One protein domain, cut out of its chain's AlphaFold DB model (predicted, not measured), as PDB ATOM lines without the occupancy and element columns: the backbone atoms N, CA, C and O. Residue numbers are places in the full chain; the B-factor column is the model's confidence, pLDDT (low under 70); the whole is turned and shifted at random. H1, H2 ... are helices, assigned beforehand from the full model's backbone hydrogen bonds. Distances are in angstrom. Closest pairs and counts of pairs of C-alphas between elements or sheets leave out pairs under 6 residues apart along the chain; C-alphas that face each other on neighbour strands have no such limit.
ATOM      1  N   ALA A   2      52.090 -43.535 123.498       71.25
ATOM      2  CA  ALA A   2      52.064 -42.060 123.581       71.25
ATOM      3  C   ALA A   2      51.733 -41.351 122.244       71.25
ATOM      4  O   ALA A   2      50.868 -40.483 122.203       71.25
ATOM      5  N   ASN A   3      52.316 -41.806 121.127       78.62
ATOM      6  CA  ASN A   3      52.107 -41.183 119.810       78.62
ATOM      7  C   ASN A   3      50.663 -41.286 119.268       78.62
ATOM      8  O   ASN A   3      50.254 -40.429 118.488       78.62
ATOM      9  N   ASP A   4      49.892 -42.307 119.672       84.81
ATOM     10  CA  ASP A   4      48.481 -42.469 119.260       84.81
ATOM     11  C   ASP A   4      47.564 -41.515 120.044       84.81
ATOM     12  O   ASP A   4      46.663 -40.888 119.489       84.81
ATOM     13  N   PHE A   5      47.844 -41.324 121.338       84.00
ATOM     14  CA  PHE A   5      47.104 -40.387 122.181       84.00
ATOM     15  C   PHE A   5      47.255 -38.935 121.697       84.00
ATOM     16  O   PHE A   5      46.265 -38.209 121.577       84.00
ATOM     17  N   ASP A   6      48.471 -38.533 121.318       85.31
ATOM     18  CA  ASP A   6      48.749 -37.191 120.797       85.31
ATOM     19  C   ASP A   6      48.147 -36.939 119.407       85.31
ATOM     20  O   ASP A   6      47.797 -35.803 119.071       85.31
ATOM     21  N   ALA A   7      48.015 -37.977 118.576       82.19
ATOM     22  CA  ALA A   7      47.307 -37.885 117.300       82.19
ATOM     23  C   ALA A   7      45.806 -37.637 117.527       82.19
ATOM     24  O   ALA A   7      45.264 -36.647 117.035       82.19
ATOM     25  N   ARG A   8      45.163 -38.439 118.388       83.50
ATOM     26  CA  ARG A   8      43.739 -38.275 118.734       83.50
ATOM     27  C   ARG A   8      43.439 -36.921 119.370       83.50
ATOM     28  O   ARG A   8      42.432 -36.296 119.043       83.50
ATOM     29  N   LEU A   9      44.308 -36.427 120.254       83.44
ATOM     30  CA  LEU A   9      44.140 -35.103 120.857       83.44
ATOM     31  C   LEU A   9      44.233 -33.971 119.830       83.44
ATOM     32  O   LEU A   9      43.478 -33.000 119.929       83.44
ATOM     33  N   ARG A  10      45.136 -34.072 118.847       83.81
ATOM     34  CA  ARG A  10      45.236 -33.090 117.757       83.81
ATOM     35  C   ARG A  10      43.980 -33.087 116.892       83.81
ATOM     36  O   ARG A  10      43.447 -32.007 116.637       83.81
ATOM     37  N   ASP A  11      43.452 -34.257 116.551       83.50
ATOM     38  CA  ASP A  11      42.221 -34.378 115.761       83.50
ATOM     39  C   ASP A  11      40.999 -33.824 116.505       83.50
ATOM     40  O   ASP A  11      40.222 -33.044 115.944       83.50
ATOM     41  N   VAL A  12      40.863 -34.131 117.801       81.25
ATOM     42  CA  VAL A  12      39.793 -33.584 118.655       81.25
ATOM     43  C   VAL A  12      39.894 -32.060 118.758       81.25
ATOM     44  O   VAL A  12      38.882 -31.369 118.640       81.25
ATOM     45  N   ARG A  13      41.103 -31.506 118.924       80.75
ATOM     46  CA  ARG A  13      41.320 -30.048 118.973       80.75
ATOM     47  C   ARG A  13      41.016 -29.375 117.633       80.75
ATOM     48  O   ARG A  13      40.372 -28.327 117.627       80.75
ATOM     49  N   ALA A  14      41.425 -29.967 116.512       78.81
ATOM     50  CA  ALA A  14      41.150 -29.442 115.175       78.81
ATOM     51  C   ALA A  14      39.649 -29.481 114.830       78.81
ATOM     52  O   ALA A  14      39.118 -28.546 114.226       78.81
ATOM     53  N   SER A  15      38.942 -30.537 115.246       77.00
ATOM     54  CA  SER A  15      37.480 -30.626 115.141       77.00
ATOM     55  C   SER A  15      36.787 -29.569 116.012       77.00
ATOM     56  O   SER A  15      35.966 -28.788 115.523       77.00
ATOM     57  N   ALA A  16      37.197 -29.437 117.279       74.12
ATOM     58  CA  ALA A  16      36.660 -28.431 118.194       74.12
ATOM     59  C   ALA A  16      36.890 -26.988 117.701       74.12
ATOM     60  O   ALA A  16      36.010 -26.139 117.857       74.12
ATOM     61  N   ALA A  17      38.035 -26.705 117.069       76.12
ATOM     62  CA  ALA A  17      38.338 -25.399 116.484       76.12
ATOM     63  C   ALA A  17      37.398 -25.046 115.317       76.12
ATOM     64  O   ALA A  17      36.870 -23.933 115.280       76.12
ATOM     65  N   ARG A  18      37.120 -26.000 114.413       79.12
ATOM     66  CA  ARG A  18      36.151 -25.823 113.312       79.12
ATOM     67  C   ARG A  18      34.730 -25.591 113.820       79.12
ATOM     68  O   ARG A  18      34.018 -24.735 113.305       79.12
ATOM     69  N   HIS A  19      34.314 -26.309 114.860       77.94
ATOM     70  CA  HIS A  19      32.999 -26.083 115.458       77.94
ATOM     71  C   HIS A  19      32.900 -24.725 116.157       77.94
ATOM     72  O   HIS A  19      31.868 -24.065 116.062       77.94
ATOM     73  N   ARG A  20      33.980 -24.257 116.794       79.31
ATOM     74  CA  ARG A  20      34.004 -22.956 117.475       79.31
ATOM     75  C   ARG A  20      33.786 -21.786 116.512       79.31
ATOM     76  O   ARG A  20      33.064 -20.862 116.876       79.31
ATOM     77  N   SER A  21      34.388 -21.804 115.321       84.25
ATOM     78  CA  SER A  21      34.161 -20.751 114.320       84.25
ATOM     79  C   SER A  21      32.727 -20.786 113.790       84.25
ATOM     80  O   SER A  21      32.081 -19.743 113.738       84.25
ATOM     81  N   ALA A  22      32.190 -21.976 113.504       87.12
ATOM     82  CA  ALA A  22      30.799 -22.133 113.080       87.12
ATOM     83  C   ALA A  22      29.798 -21.622 114.135       87.12
ATOM     84  O   ALA A  22      28.823 -20.968 113.781       87.12
ATOM     85  N   ASP A  23      30.036 -21.876 115.425       88.12
ATOM     86  CA  ASP A  23      29.166 -21.381 116.502       88.12
ATOM     87  C   ASP A  23      29.178 -19.854 116.614       88.12
ATOM     88  O   ASP A  23      28.139 -19.246 116.847       88.12
ATOM     89  N   VAL A  24      30.351 -19.225 116.460       89.50
ATOM     90  CA  VAL A  24      30.467 -17.757 116.466       89.50
ATOM     91  C   VAL A  24      29.673 -17.167 115.312       89.50
ATOM     92  O   VAL A  24      28.907 -16.234 115.528       89.50
ATOM     93  N   VAL A  25      29.821 -17.736 114.115       93.12
ATOM     94  CA  VAL A  25      29.069 -17.302 112.934       93.12
ATOM     95  C   VAL A  25      27.567 -17.436 113.174       93.12
ATOM     96  O   VAL A  25      26.842 -16.487 112.903       93.12
ATOM     97  N   LEU A  26      27.101 -18.558 113.736       92.38
ATOM     98  CA  LEU A  26      25.685 -18.752 114.063       92.38
ATOM     99  C   LEU A  26      25.173 -17.710 115.061       92.38
ATOM    100  O   LEU A  26      24.136 -17.108 114.819       92.38
ATOM    101  N   ILE A  27      25.905 -17.460 116.149       93.38
ATOM    102  CA  ILE A  27      25.509 -16.462 117.153       93.38
ATOM    103  C   ILE A  27      25.429 -15.070 116.520       93.38
ATOM    104  O   ILE A  27      24.427 -14.381 116.686       93.38
ATOM    105  N   VAL A  28      26.466 -14.659 115.784       95.31
ATOM    106  CA  VAL A  28      26.509 -13.341 115.135       95.31
ATOM    107  C   VAL A  28      25.381 -13.206 114.114       95.31
ATOM    108  O   VAL A  28      24.677 -12.201 114.128       95.31
ATOM    109  N   LEU A  29      25.164 -14.221 113.275       95.31
ATOM    110  CA  LEU A  29      24.084 -14.225 112.293       95.31
ATOM    111  C   LEU A  29      22.719 -14.113 112.975       95.31
ATOM    112  O   LEU A  29      21.922 -13.274 112.573       95.31
ATOM    113  N   THR A  30      22.453 -14.905 114.016       94.56
ATOM    114  CA  THR A  30      21.182 -14.836 114.745       94.56
ATOM    115  C   THR A  30      20.966 -13.455 115.348       94.56
ATOM    116  O   THR A  30      19.882 -12.908 115.195       94.56
ATOM    117  N   LEU A  31      21.984 -12.852 115.970       93.69
ATOM    118  CA  LEU A  31      21.874 -11.501 116.527       93.69
ATOM    119  C   LEU A  31      21.591 -10.451 115.446       93.69
ATOM    120  O   LEU A  31      20.740  -9.585 115.647       93.69
ATOM    121  N   LEU A  32      22.254 -10.549 114.289       95.62
ATOM    122  CA  LEU A  32      21.979  -9.679 113.145       95.62
ATOM    123  C   LEU A  32      20.543  -9.864 112.646       95.62
ATOM    124  O   LEU A  32      19.832  -8.878 112.484       95.62
ATOM    125  N   LEU A  33      20.083 -11.105 112.465       94.81
ATOM    126  CA  LEU A  33      18.710 -11.398 112.046       94.81
ATOM    127  C   LEU A  33      17.694 -10.862 113.058       94.81
ATOM    128  O   LEU A  33      16.732 -10.211 112.658       94.81
ATOM    129  N   SER A  34      17.928 -11.046 114.357       94.12
ATOM    130  CA  SER A  34      17.084 -10.491 115.416       94.12
ATOM    131  C   SER A  34      16.991  -8.964 115.360       94.12
ATOM    132  O   SER A  34      15.921  -8.414 115.608       94.12
ATOM    133  N   ALA A  35      18.071  -8.278 114.973       93.75
ATOM    134  CA  ALA A  35      18.082  -6.827 114.822       93.75
ATOM    135  C   ALA A  35      17.296  -6.327 113.596       93.75
ATOM    136  O   ALA A  35      16.865  -5.177 113.584       93.75
ATOM    137  N   THR A  36      17.067  -7.161 112.572       91.25
ATOM    138  CA  THR A  36      16.441  -6.705 111.313       91.25
ATOM    139  C   THR A  36      14.952  -6.365 111.400       91.25
ATOM    140  O   THR A  36      14.429  -5.869 110.410       91.25
ATOM    141  N   VAL A  37      14.274  -6.579 112.539       93.25
ATOM    142  CA  VAL A  37      12.814  -6.414 112.764       93.25
ATOM    143  C   VAL A  37      11.937  -7.272 111.838       93.25
ATOM    144  O   VAL A  37      11.132  -8.065 112.318       93.25
ATOM    145  N   LEU A  38      12.130  -7.166 110.525       95.19
ATOM    146  CA  LEU A  38      11.451  -7.886 109.461       95.19
ATOM    147  C   LEU A  38      11.591  -9.406 109.588       95.19
ATOM    148  O   LEU A  38      10.587 -10.099 109.479       95.19
ATOM    149  N   VAL A  39      12.797  -9.941 109.830       96.12
ATOM    150  CA  VAL A  39      12.989 -11.403 109.901       96.12
ATOM    151  C   VAL A  39      12.242 -12.019 111.089       96.12
ATOM    152  O   VAL A  39      11.475 -12.955 110.856       96.12
ATOM    153  N   PRO A  40      12.382 -11.518 112.335       96.75
ATOM    154  CA  PRO A  40      11.561 -11.999 113.442       96.75
ATOM    155  C   PRO A  40      10.068 -11.843 113.149       96.75
ATOM    156  O   PRO A  40       9.312 -12.796 113.303       96.75
ATOM    157  N   TRP A  41       9.642 -10.683 112.645       96.06
ATOM    158  CA  TRP A  41       8.232 -10.456 112.346       96.06
ATOM    159  C   TRP A  41       7.667 -11.471 111.337       96.06
ATOM    160  O   TRP A  41       6.625 -12.065 111.600       96.06
ATOM    161  N   LEU A  42       8.369 -11.747 110.231       95.12
ATOM    162  CA  LEU A  42       7.944 -12.743 109.241       95.12
ATOM    163  C   LEU A  42       7.879 -14.160 109.828       95.12
ATOM    164  O   LEU A  42       6.929 -14.889 109.552       95.12
ATOM    165  N   LEU A  43       8.863 -14.545 110.648       94.88
ATOM    166  CA  LEU A  43       8.892 -15.864 111.285       94.88
ATOM    167  C   LEU A  43       7.726 -16.061 112.254       94.88
ATOM    168  O   LEU A  43       7.066 -17.098 112.216       94.88
ATOM    169  N   GLY A  44       7.467 -15.083 113.122       93.88
ATOM    170  CA  GLY A  44       6.376 -15.198 114.083       93.88
ATOM    171  C   GLY A  44       5.005 -15.073 113.434       93.88
ATOM    172  O   GLY A  44       4.124 -15.859 113.766       93.88
ATOM    173  N   ARG A  45       4.843 -14.200 112.432       92.56
ATOM    174  CA  ARG A  45       3.620 -14.139 111.620       92.56
ATOM    175  C   ARG A  45       3.319 -15.494 110.977       92.56
ATOM    176  O   ARG A  45       2.199 -15.992 111.085       92.56
ATOM    177  N   PHE A  46       4.320 -16.109 110.345       92.12
ATOM    178  CA  PHE A  46       4.163 -17.431 109.743       92.12
ATOM    179  C   PHE A  46       3.724 -18.468 110.788       92.12
ATOM    180  O   PHE A  46       2.793 -19.235 110.550       92.12
ATOM    181  N   LEU A  47       4.341 -18.454 111.974       89.31
ATOM    182  CA  LEU A  47       4.032 -19.383 113.061       89.31
ATOM    183  C   LEU A  47       2.608 -19.208 113.620       89.31
ATOM    184  O   LEU A  47       1.899 -20.197 113.783       89.31
ATOM    185  N   LEU A  48       2.207 -17.973 113.927       87.56
ATOM    186  CA  LEU A  48       0.975 -17.681 114.668       87.56
ATOM    187  C   LEU A  48      -0.257 -17.510 113.771       87.56
ATOM    188  O   LEU A  48      -1.380 -17.777 114.190       87.56
ATOM    189  N   ARG A  49      -0.075 -17.027 112.539       83.38
ATOM    190  CA  ARG A  49      -1.191 -16.615 111.673       83.38
ATOM    191  C   ARG A  49      -1.343 -17.509 110.453       83.38
ATOM    192  O   ARG A  49      -2.455 -17.925 110.123       83.38
ATOM    193  N   ASP A  50      -0.232 -17.824 109.794       79.56
ATOM    194  CA  ASP A  50      -0.276 -18.473 108.481       79.56
ATOM    195  C   ASP A  50      -0.211 -20.014 108.561       79.56
ATOM    196  O   ASP A  50      -0.588 -20.678 107.596       79.56
ATOM    197  N   THR A  51       0.195 -20.599 109.699       77.75
ATOM    198  CA  THR A  51       0.392 -22.058 109.865       77.75
ATOM    199  C   THR A  51      -0.455 -22.711 110.974       77.75
ATOM    200  O   THR A  51      -1.585 -22.305 111.218       77.75
ATOM    201  N   LEU A  52       0.063 -23.792 111.582       56.53
ATOM    202  CA  LEU A  52      -0.617 -24.780 112.431       56.53
ATOM    203  C   LEU A  52      -1.102 -24.230 113.777       56.53
ATOM    204  O   LEU A  52      -2.032 -24.789 114.352       56.53
ATOM    205  N   PHE A  53      -0.491 -23.162 114.287       64.38
ATOM    206  CA  PHE A  53      -0.847 -22.579 115.580       64.38
ATOM    207  C   PHE A  53      -1.782 -21.393 115.395       64.38
ATOM    208  O   PHE A  53      -1.478 -20.308 115.872       64.38
ATOM    209  N   ARG A  54      -2.909 -21.589 114.702       62.03
ATOM    210  CA  ARG A  54      -4.019 -20.631 114.729       62.03
ATOM    211  C   ARG A  54      -4.821 -20.874 116.006       62.03
ATOM    212  O   ARG A  54      -5.639 -21.792 116.014       62.03
ATOM    213  N   PRO A  55      -4.630 -20.107 117.093       61.22
ATOM    214  CA  PRO A  55      -5.619 -20.099 118.152       61.22
ATOM    215  C   PRO A  55      -6.901 -19.497 117.567       61.22
ATOM    216  O   PRO A  55      -7.013 -18.292 117.323       61.22
ATOM    217  N   GLU A  56      -7.863 -20.365 117.277       62.59
ATOM    218  CA  GLU A  56      -9.244 -19.974 117.031       62.59
ATOM    219  C   GLU A  56      -9.845 -19.584 118.381       62.59
ATOM    220  O   GLU A  56     -10.432 -20.396 119.095       62.59
ATOM    221  N   ALA A  57      -9.627 -18.335 118.792       66.44
ATOM    222  CA  ALA A  57     -10.432 -17.765 119.855       66.44
ATOM    223  C   ALA A  57     -11.846 -17.577 119.298       66.44
ATOM    224  O   ALA A  57     -12.029 -16.891 118.295       66.44
ATOM    225  N   SER A  58     -12.856 -18.150 119.957       70.38
ATOM    226  CA  SER A  58     -14.260 -18.042 119.528       70.38
ATOM    227  C   SER A  58     -14.761 -16.595 119.424       70.38
ATOM    228  O   SER A  58     -15.797 -16.345 118.821       70.38
ATOM    229  N   SER A  59     -14.050 -15.640 120.031       82.44
ATOM    230  CA  SER A  59     -14.354 -14.211 119.998       82.44
ATOM    231  C   SER A  59     -13.896 -13.493 118.725       82.44
ATOM    232  O   SER A  59     -14.415 -12.420 118.435       82.44
ATOM    233  N   VAL A  60     -12.935 -14.045 117.973       85.44
ATOM    234  CA  VAL A  60     -12.459 -13.478 116.701       85.44
ATOM    235  C   VAL A  60     -12.862 -14.421 115.573       85.44
ATOM    236  O   VAL A  60     -12.112 -15.313 115.186       85.44
ATOM    237  N   PHE A  61     -14.088 -14.236 115.082       82.38
ATOM    238  CA  PHE A  61     -14.696 -15.111 114.075       82.38
ATOM    239  C   PHE A  61     -14.283 -14.771 112.634       82.38
ATOM    240  O   PHE A  61     -14.305 -15.651 111.777       82.38
ATOM    241  N   ASP A  62     -13.887 -13.524 112.358       85.56
ATOM    242  CA  ASP A  62     -13.421 -13.096 111.037       85.56
ATOM    243  C   ASP A  62     -11.916 -12.790 111.068       85.56
ATOM    244  O   ASP A  62     -11.448 -11.929 111.811       85.56
ATOM    245  N   ILE A  63     -11.139 -13.499 110.246       85.62
ATOM    246  CA  ILE A  63      -9.676 -13.374 110.179       85.62
ATOM    247  C   ILE A  63      -9.252 -12.057 109.512       85.62
ATOM    248  O   ILE A  63      -8.154 -11.566 109.786       85.62
ATOM    249  N   ALA A  64     -10.096 -11.448 108.674       86.88
ATOM    250  CA  ALA A  64      -9.769 -10.207 107.978       86.88
ATOM    251  C   ALA A  64      -9.579  -9.016 108.940       86.88
ATOM    252  O   ALA A  64      -8.875  -8.060 108.597       86.88
ATOM    253  N   ILE A  65     -10.088  -9.098 110.180       88.81
ATOM    254  CA  ILE A  65      -9.812  -8.091 111.218       88.81
ATOM    255  C   ILE A  65      -8.347  -8.098 111.669       88.81
ATOM    256  O   ILE A  65      -7.813  -7.069 112.093       88.81
ATOM    257  N   ARG A  66      -7.660  -9.244 111.550       88.81
ATOM    258  CA  ARG A  66      -6.254  -9.394 111.927       88.81
ATOM    259  C   ARG A  66      -5.389  -8.727 110.857       88.81
ATOM    260  O   ARG A  66      -4.788  -9.389 110.019       88.81
ATOM    261  N   LYS A  67      -5.296  -7.398 110.844       85.19
ATOM    262  CA  LYS A  67      -4.499  -6.661 109.845       85.19
ATOM    263  C   LYS A  67      -2.986  -6.791 110.088       85.19
ATOM    264  O   LYS A  67      -2.522  -7.206 111.157       85.19
ATOM    265  N   ASN A  68      -2.193  -6.453 109.069       77.69
ATOM    266  CA  ASN A  68      -0.726  -6.420 109.130       77.69
ATOM    267  C   ASN A  68      -0.291  -5.209 109.971       77.69
ATOM    268  O   ASN A  68      -0.065  -4.132 109.439       77.69
ATOM    269  N   GLY A  69      -0.259  -5.360 111.293       85.00
ATOM    270  CA  GLY A  69       0.160  -4.297 112.210       85.00
ATOM    271  C   GLY A  69      -0.455  -4.420 113.597       85.00
ATOM    272  O   GLY A  69       0.216  -4.138 114.581       85.00
ATOM    273  N   THR A  70      -1.692  -4.914 113.693       88.06
ATOM    274  CA  THR A  70      -2.370  -5.083 114.991       88.06
ATOM    275  C   THR A  70      -1.647  -6.093 115.881       88.06
ATOM    276  O   THR A  70      -1.505  -5.846 117.064       88.06
ATOM    277  N   TYR A  71      -1.086  -7.145 115.282       92.56
ATOM    278  CA  TYR A  71      -0.361  -8.218 115.974       92.56
ATOM    279  C   TYR A  71       1.162  -8.065 115.865       92.56
ATOM    280  O   TYR A  71       1.911  -9.026 115.996       92.56
ATOM    281  N   PHE A  72       1.664  -6.867 115.549       94.75
ATOM    282  CA  PHE A  72       3.081  -6.702 115.218       94.75
ATOM    283  C   PHE A  72       4.014  -7.133 116.358       94.75
ATOM    284  O   PHE A  72       4.987  -7.843 116.109       94.75
ATOM    285  N   LEU A  73       3.727  -6.727 117.600       95.50
ATOM    286  CA  LEU A  73       4.579  -7.054 118.746       95.50
ATOM    287  C   LEU A  73       4.496  -8.538 119.119       95.50
ATOM    288  O   LEU A  73       5.525  -9.141 119.436       95.50
ATOM    289  N   SER A  74       3.306  -9.137 119.057       94.88
ATOM    290  CA  SER A  74       3.106 -10.568 119.298       94.88
ATOM    291  C   SER A  74       3.815 -11.416 118.232       94.88
ATOM    292  O   SER A  74       4.598 -12.299 118.591       94.88
ATOM    293  N   ASP A  75       3.667 -11.073 116.948       95.06
ATOM    294  CA  ASP A  75       4.380 -11.696 115.824       95.06
ATOM    295  C   ASP A  75       5.908 -11.529 115.972       95.06
ATOM    296  O   ASP A  75       6.675 -12.487 115.889       95.06
ATOM    297  N   TRP A  76       6.392 -10.316 116.243       96.38
ATOM    298  CA  TRP A  76       7.827 -10.046 116.361       96.38
ATOM    299  C   TRP A  76       8.476 -10.808 117.526       96.38
ATOM    300  O   TRP A  76       9.535 -11.424 117.355       96.38
ATOM    301  N   THR A  77       7.831 -10.830 118.698       96.56
ATOM    302  CA  THR A  77       8.322 -11.576 119.871       96.56
ATOM    303  C   THR A  77       8.294 -13.090 119.655       96.56
ATOM    304  O   THR A  77       9.253 -13.762 120.041       96.56
ATOM    305  N   ALA A  78       7.280 -13.636 118.972       95.56
ATOM    306  CA  ALA A  78       7.271 -15.045 118.569       95.56
ATOM    307  C   ALA A  78       8.447 -15.384 117.645       95.56
ATOM    308  O   ALA A  78       9.121 -16.396 117.837       95.56
ATOM    309  N   GLY A  79       8.753 -14.522 116.675       96.38
ATOM    310  CA  GLY A  79       9.912 -14.709 115.805       96.38
ATOM    311  C   GLY A  79      11.245 -14.724 116.548       96.38
ATOM    312  O   GLY A  79      12.113 -15.547 116.249       96.38
ATOM    313  N   LEU A  80      11.407 -13.848 117.545       97.69
ATOM    314  CA  LEU A  80      12.579 -13.870 118.422       97.69
ATOM    315  C   LEU A  80      12.664 -15.167 119.228       97.69
ATOM    316  O   LEU A  80      13.747 -15.749 119.311       97.69
ATOM    317  N   ALA A  81      11.537 -15.644 119.769       97.12
ATOM    318  CA  ALA A  81      11.475 -16.925 120.468       97.12
ATOM    319  C   ALA A  81      11.995 -18.059 119.575       97.12
ATOM    320  O   ALA A  81      12.884 -18.807 119.980       97.12
ATOM    321  N   VAL A  82      11.513 -18.125 118.329       96.50
ATOM    322  CA  VAL A  82      11.932 -19.115 117.330       96.50
ATOM    323  C   VAL A  82      13.438 -19.042 117.072       96.50
ATOM    324  O   VAL A  82      14.135 -20.044 117.235       96.50
ATOM    325  N   LEU A  83      13.970 -17.864 116.729       97.31
ATOM    326  CA  LEU A  83      15.402 -17.684 116.449       97.31
ATOM    327  C   LEU A  83      16.289 -18.122 117.624       97.31
ATOM    328  O   LEU A  83      17.312 -18.782 117.424       97.31
ATOM    329  N   PHE A  84      15.891 -17.776 118.848       97.25
ATOM    330  CA  PHE A  84      16.648 -18.078 120.060       97.25
ATOM    331  C   PHE A  84      16.571 -19.564 120.409       97.25
ATOM    332  O   PHE A  84      17.589 -20.159 120.764       97.25
ATOM    333  N   VAL A  85      15.406 -20.192 120.238       97.12
ATOM    334  CA  VAL A  85      15.250 -21.638 120.428       97.12
ATOM    335  C   VAL A  85      16.094 -22.407 119.415       97.12
ATOM    336  O   VAL A  85      16.857 -23.287 119.809       97.12
ATOM    337  N   PHE A  86      16.045 -22.048 118.128       96.81
ATOM    338  CA  PHE A  86      16.855 -22.706 117.099       96.81
ATOM    339  C   PHE A  86      18.359 -22.545 117.346       96.81
ATOM    340  O   PHE A  86      19.099 -23.526 117.250       96.81
ATOM    341  N   LEU A  87      18.819 -21.343 117.715       96.25
ATOM    342  CA  LEU A  87      20.217 -21.120 118.087       96.25
ATOM    343  C   LEU A  87      20.604 -21.953 119.316       96.25
ATOM    344  O   LEU A  87      21.641 -22.618 119.313       96.25
ATOM    345  N   GLY A  88      19.765 -21.941 120.351       95.75
ATOM    346  CA  GLY A  88      19.977 -22.699 121.575       95.75
ATOM    347  C   GLY A  88      20.109 -24.200 121.311       95.75
ATOM    348  O   GLY A  88      21.096 -24.815 121.719       95.75
ATOM    349  N   LEU A  89      19.183 -24.773 120.536       96.44
ATOM    350  CA  LEU A  89      19.230 -26.172 120.109       96.44
ATOM    351  C   LEU A  89      20.495 -26.471 119.297       96.44
ATOM    352  O   LEU A  89      21.187 -27.448 119.579       96.44
ATOM    353  N   ALA A  90      20.854 -25.616 118.334       93.88
ATOM    354  CA  ALA A  90      22.049 -25.809 117.513       93.88
ATOM    355  C   ALA A  90      23.350 -25.821 118.339       93.88
ATOM    356  O   ALA A  90      24.288 -26.554 118.012       93.88
ATOM    357  N   LEU A  91      23.414 -25.035 119.418       93.25
ATOM    358  CA  LEU A  91      24.569 -24.997 120.316       93.25
ATOM    359  C   LEU A  91      24.620 -26.209 121.258       93.25
ATOM    360  O   LEU A  91      25.706 -26.762 121.453       93.25
ATOM    361  N   VAL A  92      23.473 -26.635 121.802       94.31
ATOM    362  CA  VAL A  92      23.371 -27.718 122.800       94.31
ATOM    363  C   VAL A  92      23.469 -29.115 122.175       94.31
ATOM    364  O   VAL A  92      24.097 -29.998 122.760       94.31
ATOM    365  N   LEU A  93      22.893 -29.329 120.986       91.88
ATOM    366  CA  LEU A  93      22.824 -30.653 120.344       91.88
ATOM    367  C   LEU A  93      24.148 -31.106 119.698       91.88
ATOM    368  O   LEU A  93      24.286 -32.264 119.309       91.88
ATOM    369  N   ARG A  94      25.138 -30.217 119.569       85.12
ATOM    370  CA  ARG A  94      26.472 -30.542 119.025       85.12
ATOM    371  C   ARG A  94      27.407 -31.099 120.109       85.12
ATOM    372  O   ARG A  94      27.245 -30.720 121.259       85.12
ATOM    373  N   PRO A  95      28.460 -31.874 119.769       84.44
ATOM    374  CA  PRO A  95      29.387 -32.461 120.747       84.44
ATOM    375  C   PRO A  95      29.994 -31.446 121.733       84.44
ATOM    376  O   PRO A  95      30.444 -30.366 121.339       84.44
ATOM    377  N   TRP A  96      30.028 -31.808 123.020       84.94
ATOM    378  CA  TRP A  96      30.348 -30.897 124.134       84.94
ATOM    379  C   TRP A  96      31.852 -30.756 124.408       84.94
ATOM    380  O   TRP A  96      32.271 -29.862 125.151       84.94
ATOM    381  N   SER A  97      32.678 -31.627 123.822       77.12
ATOM    382  CA  SER A  97      34.119 -31.665 124.070       77.12
ATOM    383  C   SER A  97      34.759 -30.302 123.770       77.12
ATOM    384  O   SER A  97      34.679 -29.776 122.662       77.12
ATOM    385  N   LEU A  98      35.373 -29.696 124.798       75.50
ATOM    386  CA  LEU A  98      36.040 -28.382 124.748       75.50
ATOM    387  C   LEU A  98      35.123 -27.182 124.393       75.50
ATOM    388  O   LEU A  98      35.620 -26.113 124.017       75.50
ATOM    389  N   ARG A  99      33.792 -27.330 124.532       82.31
ATOM    390  CA  ARG A  99      32.775 -26.317 124.170       82.31
ATOM    391  C   ARG A  99      31.801 -25.954 125.304       82.31
ATOM    392  O   ARG A  99      30.791 -25.313 125.035       82.31
ATOM    393  N   ILE A 100      32.119 -26.276 126.563       85.38
ATOM    394  CA  ILE A 100      31.231 -26.066 127.731       85.38
ATOM    395  C   ILE A 100      30.636 -24.649 127.769       85.38
ATOM    396  O   ILE A 100      29.425 -24.501 127.896       85.38
ATOM    397  N   GLY A 101      31.448 -23.605 127.559       86.50
ATOM    398  CA  GLY A 101      30.944 -22.225 127.544       86.50
ATOM    399  C   GLY A 101      29.854 -21.972 126.491       86.50
ATOM    400  O   GLY A 101      28.874 -21.294 126.774       86.50
ATOM    401  N   ARG A 102      29.968 -22.557 125.290       88.25
ATOM    402  CA  ARG A 102      28.953 -22.421 124.226       88.25
ATOM    403  C   ARG A 102      27.675 -23.181 124.551       88.25
ATOM    404  O   ARG A 102      26.600 -22.699 124.221       88.25
ATOM    405  N   VAL A 103      27.794 -24.325 125.217       89.38
ATOM    406  CA  VAL A 103      26.643 -25.101 125.689       89.38
ATOM    407  C   VAL A 103      25.859 -24.309 126.739       89.38
ATOM    408  O   VAL A 103      24.640 -24.220 126.633       89.38
ATOM    409  N   VAL A 104      26.544 -23.648 127.684       93.12
ATOM    410  CA  VAL A 104      25.905 -22.750 128.668       93.12
ATOM    411  C   VAL A 104      25.137 -21.624 127.973       93.12
ATOM    412  O   VAL A 104      23.970 -21.398 128.286       93.12
ATOM    413  N   PHE A 105      25.743 -20.963 126.980       93.31
ATOM    414  CA  PHE A 105      25.027 -19.971 126.170       93.31
ATOM    415  C   PHE A 105      23.840 -20.578 125.417       93.31
ATOM    416  O   PHE A 105      22.794 -19.946 125.336       93.31
ATOM    417  N   GLY A 106      23.970 -21.798 124.896       94.50
ATOM    418  CA  GLY A 106      22.873 -22.507 124.245       94.50
ATOM    419  C   GLY A 106      21.666 -22.686 125.168       94.50
ATOM    420  O   GLY A 106      20.556 -22.319 124.792       94.50
ATOM    421  N   PHE A 107      21.885 -23.146 126.403       96.81
ATOM    422  CA  PHE A 107      20.825 -23.228 127.412       96.81
ATOM    423  C   PHE A 107      20.241 -21.860 127.772       96.81
ATOM    424  O   PHE A 107      19.029 -21.748 127.927       96.81
ATOM    425  N   LEU A 108      21.070 -20.816 127.854       96.94
ATOM    426  CA  LEU A 108      20.587 -19.453 128.074       96.94
ATOM    427  C   LEU A 108      19.656 -18.995 126.940       96.94
ATOM    428  O   LEU A 108      18.577 -18.476 127.212       96.94
ATOM    429  N   PHE A 109      20.029 -19.222 125.677       97.00
ATOM    430  CA  PHE A 109      19.182 -18.892 124.528       97.00
ATOM    431  C   PHE A 109      17.873 -19.688 124.526       97.00
ATOM    432  O   PHE A 109      16.825 -19.108 124.256       97.00
ATOM    433  N   LEU A 110      17.903 -20.974 124.896       97.50
ATOM    434  CA  LEU A 110      16.685 -21.772 125.081       97.50
ATOM    435  C   LEU A 110      15.786 -21.182 126.173       97.50
ATOM    436  O   LEU A 110      14.589 -21.016 125.951       97.50
ATOM    437  N   ALA A 111      16.357 -20.838 127.330       97.56
ATOM    438  CA  ALA A 111      15.616 -20.280 128.456       97.56
ATOM    439  C   ALA A 111      14.980 -18.927 128.109       97.56
ATOM    440  O   ALA A 111      13.815 -18.700 128.419       97.56
ATOM    441  N   VAL A 112      15.706 -18.045 127.417       97.38
ATOM    442  CA  VAL A 112      15.170 -16.748 126.978       97.38
ATOM    443  C   VAL A 112      14.123 -16.929 125.875       97.38
ATOM    444  O   VAL A 112      13.038 -16.360 125.960       97.38
ATOM    445  N   GLY A 113      14.403 -17.747 124.859       96.75
ATOM    446  CA  GLY A 113      13.482 -17.975 123.746       96.75
ATOM    447  C   GLY A 113      12.165 -18.610 124.195       96.75
ATOM    448  O   GLY A 113      11.098 -18.036 123.995       96.75
ATOM    449  N   ALA A 114      12.240 -19.771 124.848       95.19
ATOM    450  CA  ALA A 114      11.059 -20.524 125.260       95.19
ATOM    451  C   ALA A 114      10.438 -20.013 126.568       95.19
ATOM    452  O   ALA A 114       9.222 -20.044 126.711       95.19
ATOM    453  N   GLY A 115      11.251 -19.557 127.525       96.31
ATOM    454  CA  GLY A 115      10.790 -19.171 128.863       96.31
ATOM    455  C   GLY A 115      10.427 -17.695 129.018       96.31
ATOM    456  O   GLY A 115       9.709 -17.359 129.955       96.31
ATOM    457  N   VAL A 116      10.886 -16.815 128.121       97.25
ATOM    458  CA  VAL A 116      10.571 -15.377 128.173       97.25
ATOM    459  C   VAL A 116       9.788 -14.948 126.938       97.25
ATOM    460  O   VAL A 116       8.639 -14.532 127.064       97.25
ATOM    461  N   PHE A 117      10.365 -15.073 125.740       96.69
ATOM    462  CA  PHE A 117       9.718 -14.558 124.530       96.69
ATOM    463  C   PHE A 117       8.445 -15.318 124.152       96.69
ATOM    464  O   PHE A 117       7.477 -14.681 123.746       96.69
ATOM    465  N   GLY A 118       8.406 -16.640 124.341       93.75
ATOM    466  CA  GLY A 118       7.194 -17.439 124.130       93.75
ATOM    467  C   GLY A 118       5.997 -16.951 124.968       93.75
ATOM    468  O   GLY A 118       4.986 -16.546 124.393       93.75
ATOM    469  N   PRO A 119       6.102 -16.920 126.312       95.31
ATOM    470  CA  PRO A 119       5.033 -16.424 127.179       95.31
ATOM    471  C   PRO A 119       4.648 -14.967 126.912       95.31
ATOM    472  O   PRO A 119       3.460 -14.649 126.883       95.31
ATOM    473  N   VAL A 120       5.627 -14.086 126.672       96.44
ATOM    474  CA  VAL A 120       5.360 -12.677 126.339       96.44
ATOM    475  C   VAL A 120       4.565 -12.566 125.039       96.44
ATOM    476  O   VAL A 120       3.565 -11.853 125.006       96.44
ATOM    477  N   SER A 121       4.952 -13.302 123.995       95.19
ATOM    478  CA  SER A 121       4.222 -13.331 122.725       95.19
ATOM    479  C   SER A 121       2.786 -13.821 122.911       95.19
ATOM    480  O   SER A 121       1.855 -13.172 122.440       95.19
ATOM    481  N   SER A 122       2.587 -14.899 123.678       92.75
ATOM    482  CA  SER A 122       1.251 -15.423 123.983       92.75
ATOM    483  C   SER A 122       0.385 -14.419 124.746       92.75
ATOM    484  O   SER A 122      -0.814 -14.321 124.489       92.75
ATOM    485  N   HIS A 123       0.970 -13.679 125.689       93.88
ATOM    486  CA  HIS A 123       0.250 -12.649 126.430       93.88
ATOM    487  C   HIS A 123      -0.150 -11.485 125.517       93.88
ATOM    488  O   HIS A 123      -1.319 -11.107 125.485       93.88
ATOM    489  N   LEU A 124       0.791 -10.968 124.721       94.44
ATOM    490  CA  LEU A 124       0.520  -9.902 123.754       94.44
ATOM    491  C   LEU A 124      -0.558 -10.320 122.750       94.44
ATOM    492  O   LEU A 124      -1.497  -9.568 122.520       94.44
ATOM    493  N   TRP A 125      -0.484 -11.552 122.244       92.69
ATOM    494  CA  TRP A 125      -1.497 -12.109 121.355       92.69
ATOM    495  C   TRP A 125      -2.893 -12.070 121.981       92.69
ATOM    496  O   TRP A 125      -3.843 -11.643 121.336       92.69
ATOM    497  N   SER A 126      -3.032 -12.475 123.248       91.25
ATOM    498  CA  SER A 126      -4.335 -12.450 123.926       91.25
ATOM    499  C   SER A 126      -4.909 -11.036 124.065       91.25
ATOM    500  O   SER A 126      -6.111 -10.841 123.893       91.25
ATOM    501  N   LEU A 127      -4.057 -10.035 124.316       92.75
ATOM    502  CA  LEU A 127      -4.473  -8.633 124.373       92.75
ATOM    503  C   LEU A 127      -4.932  -8.139 122.995       92.75
ATOM    504  O   LEU A 127      -5.994  -7.525 122.887       92.75
ATOM    505  N   ASP A 128      -4.173  -8.461 121.946       92.69
ATOM    506  CA  ASP A 128      -4.501  -8.096 120.567       92.69
ATOM    507  C   ASP A 128      -5.800  -8.783 120.090       92.69
ATOM    508  O   ASP A 128      -6.604  -8.167 119.384       92.69
ATOM    509  N   GLU A 129      -6.058 -10.026 120.517       91.69
ATOM    510  CA  GLU A 129      -7.316 -10.743 120.263       91.69
ATOM    511  C   GLU A 129      -8.509 -10.070 120.943       91.69
ATOM    512  O   GLU A 129      -9.559  -9.931 120.319       91.69
ATOM    513  N   HIS A 130      -8.366  -9.602 122.187       91.44
ATOM    514  CA  HIS A 130      -9.436  -8.867 122.865       91.44
ATOM    515  C   HIS A 130      -9.774  -7.557 122.148       91.44
ATOM    516  O   HIS A 130     -10.948  -7.257 121.941       91.44
ATOM    517  N   VAL A 131      -8.755  -6.807 121.718       92.81
ATOM    518  CA  VAL A 131      -8.949  -5.573 120.942       92.81
ATOM    519  C   VAL A 131      -9.584  -5.873 119.584       92.81
ATOM    520  O   VAL A 131     -10.448  -5.132 119.124       92.81
ATOM    521  N   SER A 132      -9.183  -6.962 118.934       92.69
ATOM    522  CA  SER A 132      -9.742  -7.361 117.641       92.69
ATOM    523  C   SER A 132     -11.192  -7.830 117.761       92.69
ATOM    524  O   SER A 132     -12.016  -7.453 116.934       92.69
ATOM    525  N   ALA A 133     -11.531  -8.574 118.816       92.25
ATOM    526  CA  ALA A 133     -12.904  -8.973 119.117       92.25
ATOM    527  C   ALA A 133     -13.805  -7.763 119.404       92.25
ATOM    528  O   ALA A 133     -14.943  -7.716 118.943       92.25
ATOM    529  N   ASP A 134     -13.294  -6.764 120.125       93.06
ATOM    530  CA  ASP A 134     -14.018  -5.511 120.345       93.06
ATOM    531  C   ASP A 134     -14.236  -4.754 119.028       93.06
ATOM    532  O   ASP A 134     -15.350  -4.325 118.733       93.06
ATOM    533  N   ARG A 135     -13.218  -4.681 118.161       92.75
ATOM    534  CA  ARG A 135     -13.349  -4.063 116.831       92.75
ATOM    535  C   ARG A 135     -14.345  -4.780 115.930       92.75
ATOM    536  O   ARG A 135     -15.097  -4.104 115.237       92.75
ATOM    537  N   LEU A 136     -14.394  -6.113 115.953       92.94
ATOM    538  CA  LEU A 136     -15.405  -6.873 115.207       92.94
ATOM    539  C   LEU A 136     -16.832  -6.480 115.597       92.94
ATOM    540  O   LEU A 136     -17.735  -6.641 114.789       92.94
ATOM    541  N   ARG A 137     -17.043  -5.973 116.815       92.12
ATOM    542  CA  ARG A 137     -18.353  -5.532 117.306       92.12
ATOM    543  C   ARG A 137     -18.608  -4.045 117.095       92.12
ATOM    544  O   ARG A 137     -19.755  -3.655 116.914       92.12
ATOM    545  N   THR A 138     -17.566  -3.222 117.160       92.69
ATOM    546  CA  THR A 138     -17.685  -1.756 117.223       92.69
ATOM    547  C   THR A 138     -17.319  -1.046 115.926       92.69
ATOM    548  O   THR A 138     -17.564   0.151 115.808       92.69
ATOM    549  N   THR A 139     -16.731  -1.747 114.955       93.31
ATOM    550  CA  THR A 139     -16.317  -1.160 113.675       93.31
ATOM    551  C   THR A 139     -17.117  -1.706 112.512       93.31
ATOM    552  O   THR A 139     -17.635  -2.822 112.560       93.31
TER     553      THR A 139
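AT A GLANCE: This is residues 2 to 139 of the 235 residues of an uncharacterized protein of Frondihabitans australicus (UniProt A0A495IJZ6). A long rod is built on the helical hairpin of H3 and H4; the long helix H1 runs along the H3 side of it only with its later part, and the short H2 crosses H3. Residues 2 to 11 of H1 stick out free at one end. The printed part has 138 residues, with four named helices in the order H1, H2, H3, H4 and no named strand: the class is all helix. It is loose, with a radius of gyration of the C-alphas of 20.7 A, and spans 80 by 23 by 20 A.

IN THESE COORDINATES: H1, residues 2 to 35, begins at C-alpha 2 (52.064, -42.060, 123.581) and is 49.7 A long. H2 holds residues 38 to 50, 15.8 A. H3 holds residues 72 to 92, 30.2 A. H4, residues 100 to 138, is 55.6 A long and ends at C-alpha 138 (-17.685, -1.756, 117.223).

HOW THE PARTS SIT: H3 is the hub, touching the three other helices. H1 touches H3 with residues 23 to 34 alone, opposite ways at a shallow tilt of 3 degrees; the closest C-alphas, of Ser 34 and Leu 80, are 6.4 A apart. H1 and H2 only just touch, only at the corner, with 3 pairs of C-alphas within 8 A. H2 touches H3 about perpendicular, at 78 degrees, with the C-alphas of Pro 40 and Gly 79 closest at 4.0 A. H3 and H4 form a hairpin at a shallow tilt of 20 degrees, opposite ways; their closest C-alphas, of Gly 88 and Gly 106, are 3.9 A apart. H2 and H4 are apart. In H1, H2 and H3 every O i to N i+4 pair is within hydrogen-bond range; in H4, 32 of 35 are.

THE WHOLE: The C-alphas farthest apart, of Ala 2 and Thr 138, are 80.8 A apart. The printed part has no cut. The link from H2 to H3, residues 51 to 71, is long. Residues 52 to 57 have pLDDT under 70.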